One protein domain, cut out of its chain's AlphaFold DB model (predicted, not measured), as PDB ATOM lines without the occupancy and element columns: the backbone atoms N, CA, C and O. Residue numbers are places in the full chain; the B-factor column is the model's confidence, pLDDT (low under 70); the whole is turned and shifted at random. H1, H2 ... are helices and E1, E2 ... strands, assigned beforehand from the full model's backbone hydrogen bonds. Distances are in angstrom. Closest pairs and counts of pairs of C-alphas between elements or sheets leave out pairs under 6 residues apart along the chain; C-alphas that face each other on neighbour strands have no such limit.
ATOM      1  N   TRP A 107      26.794 -10.245   0.439       98.44
ATOM      2  CA  TRP A 107      25.352 -10.053   0.236       98.44
ATOM      3  C   TRP A 107      25.024  -8.653  -0.281       98.44
ATOM      4  O   TRP A 107      24.291  -8.510  -1.251       98.44
ATOM      5  N   TYR A 108      25.628  -7.618   0.304       98.62
ATOM      6  CA  TYR A 108      25.373  -6.239  -0.096       98.62
ATOM      7  C   TYR A 108      25.956  -5.966  -1.481       98.62
ATOM      8  O   TYR A 108      25.289  -5.389  -2.339       98.62
ATOM      9  N   TYR A 109      27.192  -6.416  -1.711       98.12
ATOM     10  CA  TYR A 109      27.878  -6.245  -2.988       98.12
ATOM     11  C   TYR A 109      27.098  -6.869  -4.151       98.12
ATOM     12  O   TYR A 109      26.940  -6.221  -5.186       98.12
ATOM     13  N   TYR A 110      26.602  -8.097  -3.983       98.44
ATOM     14  CA  TYR A 110      25.927  -8.840  -5.044       98.44
ATOM     15  C   TYR A 110      24.440  -8.502  -5.164       98.44
ATOM     16  O   TYR A 110      23.982  -8.266  -6.280       98.44
ATOM     17  N   TRP A 111      23.682  -8.391  -4.066       98.62
ATOM     18  CA  TRP A 111      22.253  -8.049  -4.151       98.62
ATOM     19  C   TRP A 111      22.021  -6.642  -4.715       98.62
ATOM     20  O   TRP A 111      21.049  -6.439  -5.444       98.62
ATOM     21  N   LYS A 112      22.956  -5.699  -4.511       97.56
ATOM     22  CA  LYS A 112      22.918  -4.363  -5.137       97.56
ATOM     23  C   LYS A 112      22.954  -4.398  -6.679       97.56
ATOM     24  O   LYS A 112      22.594  -3.414  -7.321       97.56
ATOM     25  N   GLN A 113      23.374  -5.510  -7.279       97.31
ATOM     26  CA  GLN A 113      23.433  -5.702  -8.734       97.31
ATOM     27  C   GLN A 113      22.125  -6.262  -9.317       97.31
ATOM     28  O   GLN A 113      21.997  -6.392 -10.530       97.31
ATOM     29  N   THR A 114      21.173  -6.632  -8.460       97.81
ATOM     30  CA  THR A 114      19.942  -7.338  -8.835       97.81
ATOM     31  C   THR A 114      18.748  -6.376  -8.896       97.81
ATOM     32  O   THR A 114      18.826  -5.263  -8.364       97.81
ATOM     33  N   PRO A 115      17.604  -6.792  -9.470       97.44
ATOM     34  CA  PRO A 115      16.351  -6.040  -9.391       97.44
ATOM     35  C   PRO A 115      15.901  -5.693  -7.961       97.44
ATOM     36  O   PRO A 115      15.241  -4.674  -7.775       97.44
ATOM     37  N   ALA A 116      16.330  -6.445  -6.936       97.81
ATOM     38  CA  ALA A 116      16.048  -6.134  -5.530       97.81
ATOM     39  C   ALA A 116      16.625  -4.780  -5.074       97.81
ATOM     40  O   ALA A 116      16.164  -4.203  -4.093       97.81
ATOM     41  N   ALA A 117      17.619  -4.247  -5.789       97.62
ATOM     42  CA  ALA A 117      18.184  -2.922  -5.546       97.62
ATOM     43  C   ALA A 117      17.379  -1.792  -6.212       97.62
ATOM     44  O   ALA A 117      17.656  -0.616  -5.987       97.62
ATOM     45  N   ARG A 118      16.425  -2.133  -7.084       95.81
ATOM     46  CA  ARG A 118      15.555  -1.187  -7.800       95.81
ATOM     47  C   ARG A 118      14.128  -1.739  -7.944       95.81
ATOM     48  O   ARG A 118      13.630  -1.824  -9.067       95.81
ATOM     49  N   PRO A 119      13.456  -2.116  -6.842       91.88
ATOM     50  CA  PRO A 119      12.140  -2.759  -6.872       91.88
ATOM     51  C   PRO A 119      11.040  -1.909  -7.530       91.88
ATOM     52  O   PRO A 119      10.076  -2.461  -8.048       91.88
ATOM     53  N   PHE A 120      11.200  -0.583  -7.579       93.00
ATOM     54  CA  PHE A 120      10.315   0.343  -8.293       93.00
ATOM     55  C   PHE A 120      10.936   0.900  -9.588       93.00
ATOM     56  O   PHE A 120      10.448   1.883 -10.142       93.00
ATOM     57  N   GLY A 121      12.048   0.328 -10.067       88.12
ATOM     58  CA  GLY A 121      12.810   0.854 -11.206       88.12
ATOM     59  C   GLY A 121      13.519   2.185 -10.920       88.12
ATOM     60  O   GLY A 121      13.953   2.872 -11.845       88.12
ATOM     61  N   GLN A 122      13.634   2.565  -9.647       89.25
ATOM     62  CA  GLN A 122      14.147   3.857  -9.220       89.25
ATOM     63  C   GLN A 122      15.642   4.046  -9.499       89.25
ATOM     64  O   GLN A 122      16.431   3.098  -9.521       89.25
ATOM     65  N   ASN A 123      16.044   5.312  -9.632       87.94
ATOM     66  CA  ASN A 123      17.441   5.713  -9.767       87.94
ATOM     67  C   ASN A 123      17.900   6.505  -8.532       87.94
ATOM     68  O   ASN A 123      18.005   7.734  -8.567       87.94
ATOM     69  N   VAL A 124      18.150   5.777  -7.442       93.62
ATOM     70  CA  VAL A 124      18.832   6.281  -6.243       93.62
ATOM     71  C   VAL A 124      20.113   5.493  -6.012       93.62
ATOM     72  O   VAL A 124      20.217   4.307  -6.333       93.62
ATOM     73  N   ARG A 125      21.113   6.162  -5.452       96.19
ATOM     74  CA  ARG A 125      22.313   5.514  -4.951       96.19
ATOM     75  C   ARG A 125      21.977   4.799  -3.648       96.19
ATOM     76  O   ARG A 125      21.378   5.385  -2.755       96.19
ATOM     77  N   ILE A 126      22.406   3.548  -3.547       97.38
ATOM     78  CA  ILE A 126      22.339   2.778  -2.306       97.38
ATOM     79  C   ILE A 126      23.733   2.778  -1.695       97.38
ATOM     80  O   ILE A 126      24.684   2.322  -2.340       97.38
ATOM     81  N   GLU A 127      23.851   3.316  -0.491       97.56
ATOM     82  CA  GLU A 127      25.065   3.295   0.317       97.56
ATOM     83  C   GLU A 127      24.941   2.284   1.464       97.56
ATOM     84  O   GLU A 127      23.847   1.900   1.882       97.56
ATOM     85  N   TYR A 128      26.083   1.799   1.949       97.94
ATOM     86  CA  TYR A 128      26.102   0.805   3.015       97.94
ATOM     87  C   TYR A 128      26.155   1.482   4.381       97.94
ATOM     88  O   TYR A 128      27.057   2.275   4.660       97.94
ATOM     89  N   HIS A 129      25.241   1.099   5.268       97.12
ATOM     90  CA  HIS A 129      25.260   1.465   6.678       97.12
ATOM     91  C   HIS A 129      25.305   2.990   6.886       97.12
ATOM     92  O   HIS A 129      24.408   3.691   6.431       97.12
ATOM     93  N   CYS A 130      26.333   3.525   7.545       96.62
ATOM     94  CA  CYS A 130      26.486   4.962   7.796       96.62
ATOM     95  C   CYS A 130      27.268   5.709   6.705       96.62
ATOM     96  O   CYS A 130      27.642   6.862   6.907       96.62
ATOM     97  N   ALA A 131      27.583   5.077   5.568       96.19
ATOM     98  CA  ALA A 131      28.374   5.728   4.528       96.19
ATOM     99  C   ALA A 131      27.700   7.025   4.044       96.19
ATOM    100  O   ALA A 131      26.529   7.034   3.666       96.19
ATOM    101  N   GLY A 132      28.459   8.124   4.077       94.06
ATOM    102  CA  GLY A 132      27.986   9.459   3.709       94.06
ATOM    103  C   GLY A 132      27.219  10.215   4.800       94.06
ATOM    104  O   GLY A 132      26.924  11.380   4.581       94.06
ATOM    105  N   ILE A 133      26.942   9.610   5.961       96.06
ATOM    106  CA  ILE A 133      26.179  10.229   7.058       96.06
ATOM    107  C   ILE A 133      27.092  10.378   8.291       96.06
ATOM    108  O   ILE A 133      27.789   9.420   8.639       96.06
ATOM    109  N   PRO A 134      27.117  11.543   8.977       96.44
ATOM    110  CA  PRO A 134      27.844  11.696  10.236       96.44
ATOM    111  C   PRO A 134      27.436  10.627  11.253       96.44
ATOM    112  O   PRO A 134      26.258  10.303  11.393       96.44
ATOM    113  N   ILE A 135      28.410  10.061  11.966       95.00
ATOM    114  CA  ILE A 135      28.180   8.878  12.806       95.00
ATOM    115  C   ILE A 135      27.149   9.132  13.918       95.00
ATOM    116  O   ILE A 135      26.347   8.256  14.218       95.00
ATOM    117  N   ASP A 136      27.106  10.349  14.468       95.25
ATOM    118  CA  ASP A 136      26.146  10.780  15.490       95.25
ATOM    119  C   ASP A 136      24.732  11.035  14.936       95.25
ATOM    120  O   ASP A 136      23.796  11.252  15.704       95.25
ATOM    121  N   LYS A 137      24.575  11.015  13.608       96.38
ATOM    122  CA  LYS A 137      23.309  11.187  12.880       96.38
ATOM    123  C   LYS A 137      22.842   9.907  12.188       96.38
ATOM    124  O   LYS A 137      21.805   9.916  11.534       96.38
ATOM    125  N   CYS A 138      23.606   8.822  12.296       96.31
ATOM    126  CA  CYS A 138      23.330   7.579  11.595       96.31
ATOM    127  C   CYS A 138      22.356   6.684  12.375       96.31
ATOM    128  O   CYS A 138      22.730   6.071  13.380       96.31
ATOM    129  N   SER A 139      21.141   6.510  11.854       96.31
ATOM    130  CA  SER A 139      20.132   5.626  12.456       96.31
ATOM    131  C   SER A 139      20.490   4.145  12.326       96.31
ATOM    132  O   SER A 139      20.098   3.348  13.172       96.31
ATOM    133  N   CYS A 140      21.322   3.758  11.350       97.38
ATOM    134  CA  CYS A 140      21.770   2.368  11.213       97.38
ATOM    135  C   CYS A 140      22.578   1.835  12.411       97.38
ATOM    136  O   CYS A 140      22.814   0.629  12.480       97.38
ATOM    137  N   LEU A 141      23.016   2.683  13.347       96.75
ATOM    138  CA  LEU A 141      23.630   2.234  14.603       96.75
ATOM    139  C   LEU A 141      22.606   1.659  15.596       96.75
ATOM    140  O   LEU A 141      22.987   1.012  16.571       96.75
ATOM    141  N   GLN A 142      21.315   1.885  15.356       95.06
ATOM    142  CA  GLN A 142      20.224   1.405  16.189       95.06
ATOM    143  C   GLN A 142      19.733   0.045  15.683       95.06
ATOM    144  O   GLN A 142      19.434  -0.140  14.501       95.06
ATOM    145  N   ARG A 143      19.638  -0.936  16.585       93.38
ATOM    146  CA  ARG A 143      19.102  -2.262  16.255       93.38
ATOM    147  C   ARG A 143      17.631  -2.144  15.841       93.38
ATOM    148  O   ARG A 143      16.884  -1.407  16.470       93.38
ATOM    149  N   GLY A 144      17.214  -2.904  14.831       93.50
ATOM    150  CA  GLY A 144      15.859  -2.858  14.273       93.50
ATOM    151  C   GLY A 144      15.733  -1.962  13.037       93.50
ATOM    152  O   GLY A 144      14.807  -2.151  12.259       93.50
ATOM    153  N   VAL A 145      16.684  -1.050  12.809       96.19
ATOM    154  CA  VAL A 145      16.687  -0.142  11.651       96.19
ATOM    155  C   VAL A 145      17.374  -0.817  10.462       96.19
ATOM    156  O   VAL A 145      18.593  -0.986  10.478       96.19
ATOM    157  N   VAL A 146      16.619  -1.245   9.445       97.81
ATOM    158  CA  VAL A 146      17.163  -1.973   8.273       97.81
ATOM    159  C   VAL A 146      17.614  -1.075   7.125       97.81
ATOM    160  O   VAL A 146      18.430  -1.501   6.303       97.81
ATOM    161  N   GLY A 147      17.153   0.166   7.097       97.94
ATOM    162  CA  GLY A 147      17.566   1.193   6.157       97.94
ATOM    163  C   GLY A 147      17.502   2.570   6.806       97.94
ATOM    164  O   GLY A 147      17.078   2.712   7.949       97.94
ATOM    165  N   GLN A 148      18.014   3.572   6.105       97.25
ATOM    166  CA  GLN A 148      17.731   4.963   6.432       97.25
ATOM    167  C   GLN A 148      17.778   5.828   5.172       97.25
ATOM    168  O   GLN A 148      18.639   5.662   4.298       97.25
ATOM    169  N   TYR A 149      16.921   6.832   5.153       96.94
ATOM    170  CA  TYR A 149      17.052   8.025   4.346       96.94
ATOM    171  C   TYR A 149      17.192   9.224   5.282       96.94
ATOM    172  O   TYR A 149      16.464   9.351   6.260       96.94
ATOM    173  N   ASN A 150      18.149  10.110   4.999       93.75
ATOM    174  CA  ASN A 150      18.312  11.340   5.759       93.75
ATOM    175  C   ASN A 150      18.394  12.540   4.805       93.75
ATOM    176  O   ASN A 150      19.410  12.706   4.130       93.75
ATOM    177  N   PRO A 151      17.384  13.422   4.757       91.25
ATOM    178  CA  PRO A 151      17.351  14.505   3.777       91.25
ATOM    179  C   PRO A 151      18.458  15.555   3.959       91.25
ATOM    180  O   PRO A 151      18.778  16.272   3.014       91.25
ATOM    181  N   TYR A 152      19.063  15.641   5.147       91.06
ATOM    182  CA  TYR A 152      20.069  16.655   5.477       91.06
ATOM    183  C   TYR A 152      21.507  16.167   5.300       91.06
ATOM    184  O   TYR A 152      22.401  16.967   5.025       91.06
ATOM    185  N   TYR A 153      21.738  14.865   5.485       92.56
ATOM    186  CA  TYR A 153      23.081  14.284   5.503       92.56
ATOM    187  C   TYR A 153      23.318  13.247   4.410       92.56
ATOM    188  O   TYR A 153      24.468  13.039   4.029       92.56
ATOM    189  N   SER A 154      22.275  12.596   3.888       87.75
ATOM    190  CA  SER A 154      22.451  11.687   2.761       87.75
ATOM    191  C   SER A 154      22.987  12.467   1.563       87.75
ATOM    192  O   SER A 154      22.542  13.570   1.249       87.75
ATOM    193  N   GLY A 155      23.956  11.880   0.860       84.19
ATOM    194  CA  GLY A 155      24.437  12.469  -0.383       84.19
ATOM    195  C   GLY A 155      23.325  12.571  -1.435       84.19
ATOM    196  O   GLY A 155      22.248  11.991  -1.296       84.19
ATOM    197  N   TYR A 156      23.608  13.265  -2.539       87.19
ATOM    198  CA  TYR A 156      22.646  13.444  -3.629       87.19
ATOM    199  C   TYR A 156      21.974  12.119  -4.034       87.19
ATOM    200  O   TYR A 156      22.666  11.139  -4.328       87.19
ATOM    201  N   LYS A 157      20.631  12.089  -4.016       92.50
ATOM    202  CA  LYS A 157      19.791  10.920  -4.349       92.50
ATOM    203  C   LYS A 157      20.275   9.623  -3.704       92.50
ATOM    204  O   LYS A 157      20.485   8.634  -4.401       92.50
ATOM    205  N   THR A 158      20.523   9.642  -2.398       96.38
ATOM    206  CA  THR A 158      21.118   8.509  -1.684       96.38
ATOM    207  C   THR A 158      20.213   8.005  -0.573       96.38
ATOM    208  O   THR A 158      19.735   8.792   0.237       96.38
ATOM    209  N   ILE A 159      20.047   6.689  -0.526       98.00
ATOM    210  CA  ILE A 159      19.496   5.947   0.608       98.00
ATOM    211  C   ILE A 159      20.566   4.994   1.131       98.00
ATOM    212  O   ILE A 159      21.489   4.622   0.398       98.00
ATOM    213  N   ASN A 160      20.428   4.556   2.372       98.38
ATOM    214  CA  ASN A 160      21.359   3.631   2.986       98.38
ATOM    215  C   ASN A 160      20.636   2.346   3.381       98.38
ATOM    216  O   ASN A 160      19.583   2.390   4.006       98.38
ATOM    217  N   VAL A 161      21.233   1.197   3.069       98.56
ATOM    218  CA  VAL A 161      20.812  -0.087   3.647       98.56
ATOM    219  C   VAL A 161      21.728  -0.390   4.823       98.56
ATOM    220  O   VAL A 161      22.954  -0.404   4.680       98.56
ATOM    221  N   CYS A 162      21.145  -0.618   5.996       98.50
ATOM    222  CA  CYS A 162      21.893  -0.896   7.211       98.50
ATOM    223  C   CYS A 162      22.525  -2.294   7.183       98.50
ATOM    224  O   CYS A 162      22.272  -3.115   6.301       98.50
ATOM    225  N   ASN A 163      23.387  -2.585   8.159       98.19
ATOM    226  CA  ASN A 163      24.009  -3.896   8.242       98.19
ATOM    227  C   ASN A 163      22.966  -4.916   8.711       98.19
ATOM    228  O   ASN A 163      22.715  -5.061   9.904       98.19
ATOM    229  N   LEU A 164      22.370  -5.651   7.771       98.56
ATOM    230  CA  LEU A 164      21.281  -6.578   8.076       98.56
ATOM    231  C   LEU A 164      21.679  -7.656   9.093       98.56
ATOM    232  O   LEU A 164      20.832  -8.120   9.848       98.56
ATOM    233  N   LYS A 165      22.966  -7.999   9.207       97.12
ATOM    234  CA  LYS A 165      23.437  -8.948  10.222       97.12
ATOM    235  C   LYS A 165      23.250  -8.430  11.651       97.12
ATOM    236  O   LYS A 165      22.941  -9.211  12.541       97.12
ATOM    237  N   THR A 166      23.440  -7.132  11.875       97.06
ATOM    238  CA  THR A 166      23.342  -6.507  13.206       97.06
ATOM    239  C   THR A 166      21.992  -5.849  13.462       97.06
ATOM    240  O   THR A 166      21.596  -5.680  14.612       97.06
ATOM    241  N   ASN A 167      21.289  -5.468  12.398       98.12
ATOM    242  CA  ASN A 167      20.092  -4.643  12.483       98.12
ATOM    243  C   ASN A 167      18.782  -5.433  12.412       98.12
ATOM    244  O   ASN A 167      17.732  -4.866  12.693       98.12
ATOM    245  N   THR A 168      18.830  -6.723  12.088       97.88
ATOM    246  CA  THR A 168      17.646  -7.594  12.040       97.88
ATOM    247  C   THR A 168      17.490  -8.411  13.328       97.88
ATOM    248  O   THR A 168      18.351  -8.391  14.217       97.88
ATOM    249  N   TRP A 169      16.364  -9.114  13.480       96.50
ATOM    250  CA  TRP A 169      16.103  -9.915  14.683       96.50
ATOM    251  C   TRP A 169      16.814 -11.268  14.669       96.50
ATOM    252  O   TRP A 169      17.162 -11.774  15.735       96.50
ATOM    253  N   ASP A 170      17.075 -11.810  13.481       97.25
ATOM    254  CA  ASP A 170      17.833 -13.041  13.274       97.25
ATOM    255  C   ASP A 170      18.956 -12.787  12.264       97.25
ATOM    256  O   ASP A 170      18.714 -12.629  11.067       97.25
ATOM    257  N   GLN A 171      20.193 -12.786  12.756       96.25
ATOM    258  CA  GLN A 171      21.399 -12.565  11.958       96.25
ATOM    259  C   GLN A 171      21.654 -13.665  10.910       96.25
ATOM    260  O   GLN A 171      22.327 -13.418   9.907       96.25
ATOM    261  N   ASP A 172      21.133 -14.877  11.115       96.38
ATOM    262  CA  ASP A 172      21.372 -16.017  10.228       96.38
ATOM    263  C   ASP A 172      20.421 -15.994   9.034       96.38
ATOM    264  O   ASP A 172      20.771 -16.470   7.952       96.38
ATOM    265  N   THR A 173      19.255 -15.366   9.186       97.69
ATOM    266  CA  THR A 173      18.242 -15.276   8.125       97.69
ATOM    267  C   THR A 173      17.915 -13.854   7.678       97.69
ATOM    268  O   THR A 173      17.146 -13.675   6.736       97.69
ATOM    269  N   PHE A 174      18.511 -12.843   8.312       98.44
ATOM    270  CA  PHE A 174      18.163 -11.427   8.159       98.44
ATOM    271  C   PHE A 174      16.670 -11.170   8.388       98.44
ATOM    272  O   PHE A 174      16.032 -10.444   7.631       98.44
ATOM    273  N   PHE A 175      16.085 -11.814   9.398       98.31
ATOM    274  CA  PHE A 175      14.641 -11.778   9.612       98.31
ATOM    275  C   PHE A 175      14.148 -10.431  10.137       98.31
ATOM    276  O   PHE A 175      14.632  -9.944  11.164       98.31
ATOM    277  N   VAL A 176      13.107  -9.909   9.493       97.88
ATOM    278  CA  VAL A 176      12.285  -8.799   9.991       97.88
ATOM    279  C   VAL A 176      10.808  -9.065   9.740       97.88
ATOM    280  O   VAL A 176      10.438  -9.928   8.941       97.88
ATOM    281  N   GLN A 177       9.957  -8.296  10.408       96.81
ATOM    282  CA  GLN A 177       8.544  -8.194  10.087       96.81
ATOM    283  C   GLN A 177       8.162  -6.727   9.998       96.81
ATOM    284  O   GLN A 177       8.509  -5.952  10.885       96.81
ATOM    285  N   LEU A 178       7.415  -6.374   8.957       96.50
ATOM    286  CA  LEU A 178       6.868  -5.032   8.800       96.50
ATOM    287  C   LEU A 178       5.347  -5.040   8.991       96.50
ATOM    288  O   LEU A 178       4.695  -6.016   8.600       96.50
ATOM    289  N   PRO A 179       4.765  -3.979   9.573       97.00
ATOM    290  CA  PRO A 179       3.327  -3.734   9.563       97.00
ATOM    291  C   PRO A 179       2.695  -3.930   8.177       97.00
ATOM    292  O   PRO A 179       3.109  -3.333   7.187       97.00
ATOM    293  N   ALA A 180       1.655  -4.758   8.106       97.00
ATOM    294  CA  ALA A 180       0.906  -5.037   6.884       97.00
ATOM    295  C   ALA A 180      -0.189  -3.979   6.665       97.00
ATOM    296  O   ALA A 180      -1.379  -4.298   6.708       97.00
ATOM    297  N   VAL A 181       0.210  -2.724   6.459       96.75
ATOM    298  CA  VAL A 181      -0.699  -1.569   6.389       96.75
ATOM    299  C   VAL A 181      -0.905  -1.065   4.962       96.75
ATOM    300  O   VAL A 181       0.023  -1.064   4.162       96.75
ATOM    301  N   ARG A 182      -2.124  -0.632   4.613       96.06
ATOM    302  CA  ARG A 182      -2.413   0.039   3.336       96.06
ATOM    303  C   ARG A 182      -3.707   0.849   3.397       96.06
ATOM    304  O   ARG A 182      -4.787   0.285   3.538       96.06
ATOM    305  N   ARG A 183      -3.629   2.161   3.141       94.19
ATOM    306  CA  ARG A 183      -4.799   3.073   3.162       94.19
ATOM    307  C   ARG A 183      -5.958   2.625   2.271       94.19
ATOM    308  O   ARG A 183      -7.112   2.745   2.657       94.19
ATOM    309  N   SER A 184      -5.667   2.056   1.100       93.88
ATOM    310  CA  SER A 184      -6.701   1.564   0.180       93.88
ATOM    311  C   SER A 184      -7.349   0.235   0.599       93.88
ATOM    312  O   SER A 184      -8.248  -0.241  -0.092       93.88
ATOM    313  N   LYS A 185      -6.922  -0.380   1.712       95.38
ATOM    314  CA  LYS A 185      -7.483  -1.622   2.261       95.38
ATOM    315  C   LYS A 185      -7.901  -1.415   3.716       95.38
ATOM    316  O   LYS A 185      -7.098  -1.568   4.633       95.38
ATOM    317  N   THR A 186      -9.177  -1.103   3.927       92.56
ATOM    318  CA  THR A 186      -9.741  -0.713   5.234       92.56
ATOM    319  C   THR A 186      -9.474  -1.712   6.360       92.56
ATOM    320  O   THR A 186      -9.187  -1.299   7.478       92.56
ATOM    321  N   ASN A 187      -9.488  -3.016   6.077       94.19
ATOM    322  CA  ASN A 187      -9.197  -4.048   7.075       94.19
ATOM    323  C   ASN A 187      -7.777  -3.942   7.659       94.19
ATOM    324  O   ASN A 187      -7.575  -4.240   8.831       94.19
ATOM    325  N   THR A 188      -6.804  -3.469   6.877       95.62
ATOM    326  CA  THR A 188      -5.418  -3.281   7.341       95.62
ATOM    327  C   THR A 188      -5.261  -2.107   8.310       95.62
ATOM    328  O   THR A 188      -4.272  -2.030   9.031       95.62
ATOM    329  N   LEU A 189      -6.241  -1.200   8.368       94.56
ATOM    330  CA  LEU A 189      -6.218  -0.026   9.247       94.56
ATOM    331  C   LEU A 189      -6.666  -0.363  10.674       94.56
ATOM    332  O   LEU A 189      -6.292   0.330  11.615       94.56
ATOM    333  N   SER A 190      -7.443  -1.437  10.835       88.38
ATOM    334  CA  SER A 190      -7.933  -1.921  12.130       88.38
ATOM    335  C   SER A 190      -7.256  -3.210  12.598       88.38
ATOM    336  O   SER A 190      -7.093  -3.413  13.798       88.38
ATOM    337  N   GLU A 191      -6.876  -4.102  11.679       92.00
ATOM    338  CA  GLU A 191      -6.252  -5.384  12.015       92.00
ATOM    339  C   GLU A 191      -4.727  -5.282  12.018       92.00
ATOM    340  O   GLU A 191      -4.115  -4.976  10.995       92.00
ATOM    341  N   ARG A 192      -4.096  -5.648  13.139       92.62
ATOM    342  CA  ARG A 192      -2.633  -5.704  13.231       92.62
ATOM    343  C   ARG A 192      -2.092  -7.007  12.691       92.62
ATOM    344  O   ARG A 192      -2.099  -8.037  13.365       92.62
ATOM    345  N   LYS A 193      -1.604  -6.942  11.463       95.94
ATOM    346  CA  LYS A 193      -0.897  -8.034  10.801       95.94
ATOM    347  C   LYS A 193       0.501  -7.576  10.438       95.94
ATOM    348  O   LYS A 193       0.725  -6.398  10.194       95.94
ATOM    349  N   PHE A 194       1.429  -8.516  10.379       96.31
ATOM    350  CA  PHE A 194       2.812  -8.233  10.032       96.31
ATOM    351  C   PHE A 194       3.267  -9.193   8.936       96.31
ATOM    352  O   PHE A 194       2.943 -10.383   8.980       96.31
ATOM    353  N   LEU A 195       3.997  -8.676   7.951       97.38
ATOM    354  CA  LEU A 195       4.554  -9.449   6.844       97.38
ATOM    355  C   LEU A 195       6.008  -9.822   7.168       97.38
ATOM    356  O   LEU A 195       6.802  -8.925   7.449       97.38
ATOM    357  N   PRO A 196       6.365 -11.121   7.178       98.00
ATOM    358  CA  PRO A 196       7.725 -11.569   7.449       98.00
ATOM    359  C   PRO A 196       8.616 -11.527   6.202       98.00
ATOM    360  O   PRO A 196       8.213 -11.994   5.138       98.00
ATOM    361  N   TYR A 197       9.866 -11.098   6.375       98.50
ATOM    362  CA  TYR A 197      10.881 -11.062   5.318       98.50
ATOM    363  C   TYR A 197      12.210 -11.646   5.798       98.50
ATOM    364  O   TYR A 197      12.531 -11.597   6.989       98.50
ATOM    365  N   LYS A 198      12.957 -12.253   4.869       98.44
ATOM    366  CA  LYS A 198      14.264 -12.884   5.115       98.44
ATOM    367  C   LYS A 198      15.192 -12.684   3.921       98.44
ATOM    368  O   LYS A 198      14.737 -12.632   2.782       98.44
ATOM    369  N   TYR A 199      16.497 -12.697   4.176       98.56
ATOM    370  CA  TYR A 199      17.548 -12.666   3.157       98.56
ATOM    371  C   TYR A 199      17.363 -11.513   2.150       98.56
ATOM    372  O   TYR A 199      17.208 -10.366   2.572       98.56
ATOM    373  N   ILE A 200      17.381 -11.799   0.841       98.81
ATOM    374  CA  ILE A 200      17.229 -10.788  -0.212       98.81
ATOM    375  C   ILE A 200      15.893 -10.035  -0.135       98.81
ATOM    376  O   ILE A 200      15.839  -8.871  -0.522       98.81
ATOM    377  N   ASP A 201      14.838 -10.640   0.424       98.75
ATOM    378  CA  ASP A 201      13.561  -9.948   0.615       98.75
ATOM    379  C   ASP A 201      13.706  -8.814   1.634       98.75
ATOM    380  O   ASP A 201      13.179  -7.729   1.426       98.75
ATOM    381  N   THR A 202      14.468  -9.035   2.713       98.75
ATOM    382  CA  THR A 202      14.755  -7.995   3.716       98.75
ATOM    383  C   THR A 202      15.546  -6.842   3.105       98.75
ATOM    384  O   THR A 202      15.309  -5.679   3.422       98.75
ATOM    385  N   PHE A 203      16.474  -7.149   2.197       98.75
ATOM    386  CA  PHE A 203      17.179  -6.125   1.434       98.75
ATOM    387  C   PHE A 203      16.226  -5.339   0.522       98.75
ATOM    388  O   PHE A 203      16.263  -4.110   0.515       98.75
ATOM    389  N   ALA A 204      15.351  -6.036  -0.208       98.62
ATOM    390  CA  ALA A 204      14.397  -5.417  -1.119       98.62
ATOM    391  C   ALA A 204      13.432  -4.475  -0.392       98.62
ATOM    392  O   ALA A 204      13.292  -3.323  -0.803       98.62
ATOM    393  N   ILE A 205      12.815  -4.925   0.707       98.44
ATOM    394  CA  ILE A 205      11.877  -4.090   1.472       98.44
ATOM    395  C   ILE A 205      12.572  -2.881   2.092       98.44
ATOM    396  O   ILE A 205      11.989  -1.805   2.064       98.44
ATOM    397  N   ALA A 206      13.824  -3.003   2.551       98.50
ATOM    398  CA  ALA A 206      14.582  -1.849   3.036       98.50
ATOM    399  C   ALA A 206      14.769  -0.815   1.913       98.50
ATOM    400  O   ALA A 206      14.515   0.368   2.094       98.50
ATOM    401  N   VAL A 207      15.131  -1.259   0.706       98.56
ATOM    402  CA  VAL A 207      15.282  -0.362  -0.448       98.56
ATOM    403  C   VAL A 207      13.952   0.293  -0.852       98.56
ATOM    404  O   VAL A 207      13.947   1.477  -1.189       98.56
ATOM    405  N   MET A 208      12.835  -0.447  -0.839       98.44
ATOM    406  CA  MET A 208      11.495   0.099  -1.114       98.44
ATOM    407  C   MET A 208      11.108   1.170  -0.093       98.44
ATOM    408  O   MET A 208      10.672   2.257  -0.478       98.44
ATOM    409  N   HIS A 209      11.304   0.856   1.187       98.31
ATOM    410  CA  HIS A 209      10.984   1.704   2.329       98.31
ATOM    411  C   HIS A 209      11.733   3.034   2.258       98.31
ATOM    412  O   HIS A 209      11.117   4.088   2.104       98.31
ATOM    413  N   GLU A 210      13.068   2.984   2.206       98.12
ATOM    414  CA  GLU A 210      13.893   4.197   2.191       98.12
ATOM    415  C   GLU A 210      13.729   5.017   0.913       98.12
ATOM    416  O   GLU A 210      13.811   6.246   0.927       98.12
ATOM    417  N   PHE A 211      13.489   4.360  -0.227       97.88
ATOM    418  CA  PHE A 211      13.168   5.091  -1.447       97.88
ATOM    419  C   PHE A 211      11.840   5.845  -1.323       97.88
ATOM    420  O   PHE A 211      11.699   6.927  -1.896       97.88
ATOM    421  N   THR A 212      10.878   5.297  -0.580       97.94
ATOM    422  CA  THR A 212       9.591   5.960  -0.364       97.94
ATOM    423  C   THR A 212       9.770   7.200   0.500       97.94
ATOM    424  O   THR A 212       9.283   8.249   0.085       97.94
ATOM    425  N   HIS A 213      10.570   7.136   1.571       97.62
ATOM    426  CA  HIS A 213      10.974   8.333   2.322       97.62
ATOM    427  C   HIS A 213      11.609   9.390   1.418       97.62
ATOM    428  O   HIS A 213      11.200  10.552   1.407       97.62
ATOM    429  N   PHE A 214      12.588   8.982   0.600       96.69
ATOM    430  CA  PHE A 214      13.230   9.878  -0.360       96.69
ATOM    431  C   PHE A 214      12.193  10.545  -1.275       96.69
ATOM    432  O   PHE A 214      12.223  11.761  -1.465       96.69
ATOM    433  N   ASN A 215      11.275   9.768  -1.847       96.38
ATOM    434  CA  ASN A 215      10.282  10.284  -2.781       96.38
ATOM    435  C   ASN A 215       9.265  11.209  -2.096       96.38
ATOM    436  O   ASN A 215       8.954  12.272  -2.636       96.38
ATOM    437  N   ASN A 216       8.780  10.827  -0.916       97.06
ATOM    438  CA  ASN A 216       7.862  11.613  -0.101       97.06
ATOM    439  C   ASN A 216       8.483  12.962   0.251       97.06
ATOM    440  O   ASN A 216       7.907  13.990  -0.093       97.06
ATOM    441  N   PHE A 217       9.704  12.976   0.795       96.12
ATOM    442  CA  PHE A 217      10.381  14.214   1.172       96.12
ATOM    443  C   PHE A 217      10.496  15.195  -0.003       96.12
ATOM    444  O   PHE A 217      10.105  16.352   0.112       96.12
ATOM    445  N   HIS A 218      10.953  14.734  -1.171       93.88
ATOM    446  CA  HIS A 218      11.103  15.607  -2.344       93.88
ATOM    447  C   HIS A 218       9.767  16.033  -2.966       93.88
ATOM    448  O   HIS A 218       9.715  17.041  -3.671       93.88
ATOM    449  N   THR A 219       8.697  15.273  -2.732       95.81
ATOM    450  CA  THR A 219       7.351  15.605  -3.218       95.81
ATOM    451  C   THR A 219       6.657  16.595  -2.285       95.81
ATOM    452  O   THR A 219       5.998  17.528  -2.744       95.81
ATOM    453  N   PHE A 220       6.785  16.394  -0.976       96.88
ATOM    454  CA  PHE A 220       6.091  17.174   0.043       96.88
ATOM    455  C   PHE A 220       6.824  18.480   0.352       96.88
ATOM    456  O   PHE A 220       6.176  19.511   0.554       96.88
ATOM    457  N   TRP A 221       8.159  18.447   0.292       95.75
ATOM    458  CA  TRP A 221       9.062  19.514   0.717       95.75
ATOM    459  C   TRP A 221      10.056  19.925  -0.387       95.75
ATOM    460  O   TRP A 221      11.271  19.874  -0.172       95.75
ATOM    461  N   PRO A 222       9.592  20.362  -1.578       93.19
ATOM    462  CA  PRO A 222      10.484  20.726  -2.687       93.19
ATOM    463  C   PRO A 222      11.426  21.895  -2.351       93.19
ATOM    464  O   PRO A 222      12.541  21.948  -2.866       93.19
ATOM    465  N   ASP A 223      10.999  22.786  -1.451       92.19
ATOM    466  CA  ASP A 223      11.778  23.932  -0.958       92.19
ATOM    467  C   ASP A 223      12.422  23.668   0.420       92.19
ATOM    468  O   ASP A 223      12.901  24.590   1.082       92.19
ATOM    469  N   GLY A 224      12.425  22.408   0.866       91.75
ATOM    470  CA  GLY A 224      12.868  21.995   2.196       91.75
ATOM    471  C   GLY A 224      11.749  21.978   3.243       91.75
ATOM    472  O   GLY A 224      10.715  22.635   3.103       91.75
ATOM    473  N   TRP A 225      11.965  21.179   4.291       94.88
ATOM    474  CA  TRP A 225      11.005  20.983   5.380       94.88
ATOM    475  C   TRP A 225      10.814  22.251   6.216       94.88
ATOM    476  O   TRP A 225      11.780  22.967   6.508       94.88
ATOM    477  N   LYS A 226       9.569  22.514   6.630       94.44
ATOM    478  CA  LYS A 226       9.198  23.699   7.411       94.44
ATOM    479  C   LYS A 226       8.342  23.312   8.611       94.44
ATOM    480  O   LYS A 226       7.171  22.986   8.461       94.44
ATOM    481  N   ALA A 227       8.887  23.515   9.807       93.81
ATOM    482  CA  ALA A 227       8.206  23.247  11.077       93.81
ATOM    483  C   ALA A 227       6.857  23.969  11.264       93.81
ATOM    484  O   ALA A 227       6.058  23.568  12.095       93.81
ATOM    485  N   SER A 228       6.620  25.079  10.558       95.19
ATOM    486  CA  SER A 228       5.350  25.814  10.626       95.19
ATOM    487  C   SER A 228       4.242  25.213   9.758       95.19
ATOM    488  O   SER A 228       3.115  25.689   9.824       95.19
ATOM    489  N   GLU A 229       4.581  24.266   8.881       95.62
ATOM    490  CA  GLU A 229       3.655  23.606   7.953       95.62
ATOM    491  C   GLU A 229       3.431  22.121   8.305       95.62
ATOM    492  O   GLU A 229       2.671  21.470   7.599       95.62
ATOM    493  N   ASP A 230       4.089  21.611   9.351       96.31
ATOM    494  CA  ASP A 230       4.024  20.238   9.879       96.31
ATOM    495  C   ASP A 230       4.000  20.340  11.415       96.31
ATOM    496  O   ASP A 230       5.038  20.454  12.083       96.31
ATOM    497  N   THR A 231       2.790  20.479  11.963       95.50
ATOM    498  CA  THR A 231       2.582  20.877  13.364       95.50
ATOM    499  C   THR A 231       2.863  19.730  14.336       95.50
ATOM    500  O   THR A 231       3.319  19.964  15.464       95.50
ATOM    501  N   ASP A 232       2.604  18.494  13.921       95.12
ATOM    502  CA  ASP A 232       2.758  17.284  14.730       95.12
ATOM    503  C   ASP A 232       4.067  16.519  14.479       95.12
ATOM    504  O   ASP A 232       4.427  15.663  15.300       95.12
ATOM    505  N   LYS A 233       4.838  16.933  13.466       95.00
ATOM    506  CA  LYS A 233       6.191  16.462  13.151       95.00
ATOM    507  C   LYS A 233       6.195  15.002  12.736       95.00
ATOM    508  O   LYS A 233       6.963  14.200  13.288       95.00
ATOM    509  N   ASP A 234       5.314  14.670  11.805       95.38
ATOM    510  CA  ASP A 234       5.246  13.354  11.178       95.38
ATOM    511  C   ASP A 234       5.812  13.312   9.754       95.38
ATOM    512  O   ASP A 234       5.725  12.268   9.113       95.38
ATOM    513  N   ASP A 235       6.420  14.417   9.304       95.62
ATOM    514  CA  ASP A 235       7.026  14.633   7.987       95.62
ATOM    515  C   ASP A 235       6.027  14.783   6.816       95.62
ATOM    516  O   ASP A 235       6.449  14.921   5.652       95.62
ATOM    517  N   ILE A 236       4.719  14.875   7.091       97.56
ATOM    518  CA  ILE A 236       3.677  15.265   6.133       97.56
ATOM    519  C   ILE A 236       3.233  16.715   6.412       97.56
ATOM    520  O   ILE A 236       2.878  17.062   7.527       97.56
ATOM    521  N   PRO A 237       3.187  17.604   5.402       97.00
ATOM    522  CA  PRO A 237       2.599  18.925   5.590       97.00
ATOM    523  C   PRO A 237       1.110  18.829   5.966       97.00
ATOM    524  O   PRO A 237       0.353  18.206   5.213       97.00
ATOM    525  N   ASP A 238       0.658  19.567   6.986       96.50
ATOM    526  CA  ASP A 238      -0.731  19.559   7.495       96.50
ATOM    527  C   ASP A 238      -1.770  19.740   6.364       96.50
ATOM    528  O   ASP A 238      -2.866  19.171   6.341       96.50
ATOM    529  N   ARG A 239      -1.408  20.540   5.349       95.94
ATOM    530  CA  ARG A 239      -2.234  20.820   4.159       95.94
ATOM    531  C   ARG A 239      -2.513  19.595   3.275       95.94
ATOM    532  O   ARG A 239      -3.412  19.660   2.435       95.94
ATOM    533  N   LEU A 240      -1.715  18.532   3.376       97.19
ATOM    534  CA  LEU A 240      -1.828  17.312   2.569       97.19
ATOM    535  C   LEU A 240      -2.556  16.184   3.303       97.19
ATOM    536  O   LEU A 240      -3.186  15.353   2.644       97.19
ATOM    537  N   GLU A 241      -2.513  16.174   4.632       97.31
ATOM    538  CA  GLU A 241      -2.983  15.070   5.470       97.31
ATOM    539  C   GLU A 241      -4.435  14.665   5.192       97.31
ATOM    540  O   GLU A 241      -4.704  13.502   4.891       97.31
ATOM    541  N   VAL A 242      -5.375  15.620   5.165       96.62
ATOM    542  CA  VAL A 242      -6.800  15.319   4.907       96.62
ATOM    543  C   VAL A 242      -6.998  14.643   3.548       96.62
ATOM    544  O   VAL A 242      -7.728  13.657   3.437       96.62
ATOM    545  N   GLY A 243      -6.321  15.137   2.504       95.94
ATOM    546  CA  GLY A 243      -6.379  14.549   1.159       95.94
ATOM    547  C   GLY A 243      -5.738  13.160   1.088       95.94
ATOM    548  O   GLY A 243      -6.035  12.371   0.192       95.94
ATOM    549  N   MET A 244      -4.886  12.851   2.061       95.25
ATOM    550  CA  MET A 244      -4.246  11.564   2.269       95.25
ATOM    551  C   MET A 244      -5.012  10.669   3.267       95.25
ATOM    552  O   MET A 244      -4.631   9.517   3.475       95.25
ATOM    553  N   GLY A 245      -6.126  11.127   3.836       94.88
ATOM    554  CA  GLY A 245      -6.869  10.361   4.837       94.88
ATOM    555  C   GLY A 245      -6.129  10.228   6.171       94.88
ATOM    556  O   GLY A 245      -6.332   9.234   6.866       94.88
ATOM    557  N   PHE A 246      -5.275  11.195   6.497       96.88
ATOM    558  CA  PHE A 246      -4.674  11.396   7.813       96.88
ATOM    559  C   PHE A 246      -5.412  12.521   8.561       96.88
ATOM    560  O   PHE A 246      -6.231  13.236   7.966       96.88
ATOM    561  N   ILE A 247      -5.214  12.616   9.875       95.62
ATOM    562  CA  ILE A 247      -5.887  13.580  10.750       95.62
ATOM    563  C   ILE A 247      -4.908  14.706  11.084       95.62
ATOM    564  O   ILE A 247      -3.994  14.449  11.857       95.62
ATOM    565  N   PRO A 248      -5.176  15.953  10.652       93.88
ATOM    566  CA  PRO A 248      -4.226  17.018  10.889       93.88
ATOM    567  C   PRO A 248      -3.878  17.285  12.345       93.88
ATOM    568  O   PRO A 248      -4.776  17.400  13.193       93.88
ATOM    569  N   GLY A 249      -2.583  17.446  12.612       91.56
ATOM    570  CA  GLY A 249      -2.051  17.697  13.951       91.56
ATOM    571  C   GLY A 249      -2.049  16.458  14.854       91.56
ATOM    572  O   GLY A 249      -1.946  16.588  16.082       91.56
ATOM    573  N   LEU A 250      -2.194  15.270  14.273       95.50
ATOM    574  CA  LEU A 250      -2.022  13.996  14.940       95.50
ATOM    575  C   LEU A 250      -0.924  13.186  14.248       95.50
ATOM    576  O   LEU A 250      -1.210  12.445  13.321       95.50
ATOM    577  N   LYS A 251       0.264  13.171  14.871       96.75
ATOM    578  CA  LYS A 251       1.481  12.510  14.365       96.75
ATOM    579  C   LYS A 251       1.269  11.117  13.751       96.75
ATOM    580  O   LYS A 251       2.034  10.670  12.907       96.75
ATOM    581  N   GLN A 252       0.317  10.361  14.291       96.94
ATOM    582  CA  GLN A 252      -0.014   9.038  13.792       96.94
ATOM    583  C   GLN A 252      -1.528   8.828  13.836       96.94
ATOM    584  O   GLN A 252      -2.133   8.694  14.907       96.94
ATOM    585  N   THR A 253      -2.150   8.741  12.669       96.31
ATOM    586  CA  THR A 253      -3.588   8.528  12.507       96.31
ATOM    587  C   THR A 253      -3.985   7.079  12.790       96.31
ATOM    588  O   THR A 253      -4.982   6.813  13.475       96.31
ATOM    589  N   TYR A 254      -3.211   6.119  12.278       95.88
ATOM    590  CA  TYR A 254      -3.545   4.691  12.303       95.88
ATOM    591  C   TYR A 254      -2.730   3.911  13.335       95.88
ATOM    592  O   TYR A 254      -1.601   4.261  13.646       95.88
ATOM    593  N   TRP A 255      -3.302   2.831  13.879       95.38
ATOM    594  CA  TRP A 255      -2.635   1.945  14.854       95.38
ATOM    595  C   TRP A 255      -2.005   2.689  16.047       95.38
ATOM    596  O   TRP A 255      -0.907   2.364  16.474       95.38
ATOM    597  N   ARG A 256      -2.704   3.689  16.595       92.56
ATOM    598  CA  ARG A 256      -2.203   4.660  17.596       92.56
ATOM    599  C   ARG A 256      -1.616   4.095  18.893       92.56
ATOM    600  O   ARG A 256      -1.068   4.837  19.697       92.56
ATOM    601  N   ASP A 257      -1.775   2.809  19.138       90.62
ATOM    602  CA  ASP A 257      -1.232   2.099  20.291       90.62
ATOM    603  C   ASP A 257       0.008   1.249  19.957       90.62
ATOM    604  O   ASP A 257       0.505   0.512  20.806       90.62
ATOM    605  N   VAL A 258       0.515   1.358  18.729       90.44
ATOM    606  CA  VAL A 258       1.819   0.857  18.287       90.44
ATOM    607  C   VAL A 258       2.581   2.036  17.700       90.44
ATOM    608  O   VAL A 258       2.024   2.781  16.904       90.44
ATOM    609  N   ASP A 259       3.844   2.204  18.076       91.81
ATOM    610  CA  ASP A 259       4.696   3.224  17.466       91.81
ATOM    611  C   ASP A 259       5.068   2.790  16.043       91.81
ATOM    612  O   ASP A 259       5.831   1.840  15.853       91.81
ATOM    613  N   LEU A 260       4.462   3.449  15.056       93.69
ATOM    614  CA  LEU A 260       4.787   3.307  13.644       93.69
ATOM    615  C   LEU A 260       5.685   4.443  13.164       93.69
ATOM    616  O   LEU A 260       5.838   4.565  11.968       93.69
ATOM    617  N   GLY A 261       6.225   5.311  14.021       92.44
ATOM    618  CA  GLY A 261       7.083   6.421  13.595       92.44
ATOM    619  C   GLY A 261       6.346   7.679  13.115       92.44
ATOM    620  O   GLY A 261       6.865   8.773  13.336       92.44
ATOM    621  N   GLY A 262       5.130   7.555  12.579       96.81
ATOM    622  CA  GLY A 262       4.266   8.666  12.154       96.81
ATOM    623  C   GLY A 262       3.465   8.331  10.892       96.81
ATOM    624  O   GLY A 262       3.536   7.197  10.407       96.81
ATOM    625  N   ASP A 263       2.705   9.280  10.341       97.75
ATOM    626  CA  ASP A 263       1.929   9.019   9.122       97.75
ATOM    627  C   ASP A 263       2.790   8.969   7.847       97.75
ATOM    628  O   ASP A 263       2.451   8.224   6.922       97.75
ATOM    629  N   GLU A 264       3.946   9.642   7.784       97.88
ATOM    630  CA  GLU A 264       4.879   9.460   6.660       97.88
ATOM    631  C   GLU A 264       5.499   8.053   6.666       97.88
ATOM    632  O   GLU A 264       5.494   7.377   5.632       97.88
ATOM    633  N   GLU A 265       5.887   7.541   7.836       97.56
ATOM    634  CA  GLU A 265       6.359   6.158   7.996       97.56
ATOM    635  C   GLU A 265       5.231   5.143   7.723       97.56
ATOM    636  O   GLU A 265       5.441   4.057   7.181       97.56
ATOM    637  N   PHE A 266       3.969   5.505   7.975       98.00
ATOM    638  CA  PHE A 266       2.848   4.700   7.492       98.00
ATOM    639  C   PHE A 266       2.844   4.598   5.954       98.00
ATOM    640  O   PHE A 266       2.550   3.530   5.403       98.00
ATOM    641  N   LEU A 267       3.145   5.685   5.230       98.19
ATOM    642  CA  LEU A 267       3.211   5.673   3.763       98.19
ATOM    643  C   LEU A 267       4.357   4.801   3.241       98.19
ATOM    644  O   LEU A 267       4.163   4.109   2.234       98.19
ATOM    645  N   THR A 268       5.515   4.810   3.903       98.19
ATOM    646  CA  THR A 268       6.664   3.964   3.539       98.19
ATOM    647  C   THR A 268       6.363   2.488   3.775       98.19
ATOM    648  O   THR A 268       6.519   1.677   2.861       98.19
ATOM    649  N   LEU A 269       5.770   2.139   4.918       98.06
ATOM    650  CA  LEU A 269       5.294   0.784   5.196       98.06
ATOM    651  C   LEU A 269       4.247   0.335   4.168       98.06
ATOM    652  O   LEU A 269       4.327  -0.775   3.628       98.06
ATOM    653  N   ALA A 270       3.303   1.216   3.826       97.81
ATOM    654  CA  ALA A 270       2.264   0.928   2.844       97.81
ATOM    655  C   ALA A 270       2.801   0.696   1.424       97.81
ATOM    656  O   ALA A 270       2.158  -0.021   0.650       97.81
ATOM    657  N   SER A 271       3.966   1.251   1.068       97.06
ATOM    658  CA  SER A 271       4.590   1.012  -0.239       97.06
ATOM    659  C   SER A 271       5.176  -0.400  -0.360       97.06
ATOM    660  O   SER A 271       5.241  -0.949  -1.461       97.06
ATOM    661  N   THR A 272       5.523  -1.027   0.768       97.50
ATOM    662  CA  THR A 272       6.012  -2.414   0.816       97.50
ATOM    663  C   THR A 272       4.887  -3.450   0.816       97.50
ATOM    664  O   THR A 272       5.140  -4.624   0.571       97.50
ATOM    665  N   TYR A 273       3.634  -3.044   1.049       97.38
ATOM    666  CA  TYR A 273       2.514  -3.959   1.289       97.38
ATOM    667  C   TYR A 273       2.265  -4.974   0.157       97.38
ATOM    668  O   TYR A 273       1.915  -6.123   0.420       97.38
ATOM    669  N   ASP A 274       2.399  -4.550  -1.105       96.06
ATOM    670  CA  ASP A 274       2.168  -5.417  -2.273       96.06
ATOM    671  C   ASP A 274       3.398  -6.253  -2.657       96.06
ATOM    672  O   ASP A 274       3.324  -7.065  -3.583       96.06
ATOM    673  N   TYR A 275       4.524  -6.073  -1.962       97.75
ATOM    674  CA  TYR A 275       5.715  -6.871  -2.195       97.75
ATOM    675  C   TYR A 275       5.454  -8.338  -1.852       97.75
ATOM    676  O   TYR A 275       5.028  -8.688  -0.750       97.75
ATOM    677  N   GLN A 276       5.738  -9.222  -2.804       97.06
ATOM    678  CA  GLN A 276       5.616 -10.659  -2.603       97.06
ATOM    679  C   GLN A 276       6.977 -11.218  -2.193       97.06
ATOM    680  O   GLN A 276       7.919 -11.213  -2.988       97.06
ATOM    681  N   ALA A 277       7.084 -11.712  -0.958       97.38
ATOM    682  CA  ALA A 277       8.279 -12.418  -0.506       97.38
ATOM    683  C   ALA A 277       8.620 -13.554  -1.486       97.38
ATOM    684  O   ALA A 277       7.746 -14.343  -1.854       97.38
ATOM    685  N   GLY A 278       9.878 -13.615  -1.916       97.56
ATOM    686  CA  GLY A 278      10.331 -14.541  -2.950       97.56
ATOM    687  C   GLY A 278      10.427 -13.954  -4.357       97.56
ATOM    688  O   GLY A 278      10.963 -14.614  -5.245       97.56
ATOM    689  N   SER A 279       9.992 -12.703  -4.571       97.62
ATOM    690  CA  SER A 279      10.065 -12.035  -5.886       97.62
ATOM    691  C   SER A 279      11.475 -11.998  -6.485       97.62
ATOM    692  O   SER A 279      11.615 -11.873  -7.696       97.62
ATOM    693  N   PHE A 280      12.516 -12.086  -5.650       97.94
ATOM    694  CA  PHE A 280      13.915 -12.023  -6.078       97.94
ATOM    695  C   PHE A 280      14.726 -13.263  -5.681       97.94
ATOM    696  O   PHE A 280      15.957 -13.219  -5.719       97.94
ATOM    697  N   ASP A 281      14.065 -14.371  -5.322       97.94
ATOM    698  CA  ASP A 281      14.747 -15.599  -4.889       97.94
ATOM    699  C   ASP A 281      15.721 -16.110  -5.957       97.94
ATOM    700  O   ASP A 281      16.823 -16.525  -5.619       97.94
ATOM    701  N   GLU A 282      15.398 -15.975  -7.248       97.69
ATOM    702  CA  GLU A 282      16.270 -16.393  -8.362       97.69
ATOM    703  C   GLU A 282      17.641 -15.688  -8.407       97.69
ATOM    704  O   GLU A 282      18.560 -16.133  -9.101       97.69
ATOM    705  N   HIS A 283      17.807 -14.597  -7.656       98.31
ATOM    706  CA  HIS A 283      19.055 -13.846  -7.577       98.31
ATOM    707  C   HIS A 283      19.838 -14.073  -6.279       98.31
ATOM    708  O   HIS A 283      20.981 -13.614  -6.182       98.31
ATOM    709  N   ASP A 284      19.267 -14.765  -5.291       98.50
ATOM    710  CA  ASP A 284      19.910 -14.973  -3.996       98.50
ATOM    711  C   ASP A 284      20.705 -16.281  -3.942       98.50
ATOM    712  O   ASP A 284      20.249 -17.329  -3.479       98.50
ATOM    713  N   TRP A 285      21.946 -16.187  -4.414       97.94
ATOM    714  CA  TRP A 285      22.942 -17.260  -4.376       97.94
ATOM    715  C   TRP A 285      23.910 -17.131  -3.196       97.94
ATOM    716  O   TRP A 285      25.032 -17.648  -3.230       97.94
ATOM    717  N   ALA A 286      23.495 -16.436  -2.137       97.38
ATOM    718  CA  ALA A 286      24.270 -16.349  -0.915       97.38
ATOM    719  C   ALA A 286      24.238 -17.672  -0.128       97.38
ATOM    720  O   ALA A 286      23.271 -18.433  -0.163       97.38
ATOM    721  N   LYS A 287      25.304 -17.933   0.629       95.44
ATOM    722  CA  LYS A 287      25.417 -19.017   1.609       95.44
ATOM    723  C   LYS A 287      25.638 -18.424   3.009       95.44
ATOM    724  O   LYS A 287      26.736 -17.912   3.257       95.44
ATOM    725  N   PRO A 288      24.668 -18.528   3.937       96.12
ATOM    726  CA  PRO A 288      23.282 -18.963   3.709       96.12
ATOM    727  C   PRO A 288      22.482 -17.926   2.895       96.12
ATOM    728  O   PRO A 288      22.858 -16.758   2.853       96.12
TER     729      PRO A 288
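Overview. This is residues 107 to 288 of the 294 residues of an uncharacterized protein of Nitrospirae bacterium (UniProt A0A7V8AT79). Little is regular here: in a body mostly of loops, the long helix H4 is the core, between H6 and the small parallel sheet E1 E2, with antiparallel sheet E3 E4 near both helices. The printed part, 182 residues with 68 in named elements, is mixed: H1 E1 E2 H2 E3 H3 E4 H4 H5 H6. It is compact, with a radius of gyration of the C-alphas of 16.2 A and spans of 48 by 37 by 28 A.

Arrangement. Look at parallel E1, residues 125 to 128, and E2, 158 to 161: N 127 and O 159 are within hydrogen-bond range, 2.8 A. The closest C-alphas of E2 and H4, 200 to 220, are 159 and 210, 6.1 A apart. H6, 263 to 272, touches H4, closest at C-alphas 268 and 209, 5.0 A. In H4 every O i to N i+4 pair is within range.

Along the chain. Find C-alpha 200 at (17.229, -10.788, -0.212); H4 runs 30.1 A to C-alpha 220 at (6.091, 17.174, 0.043).

Size, cuts and confidence. The printed part has no cut; no printed residue is under pLDDT 70.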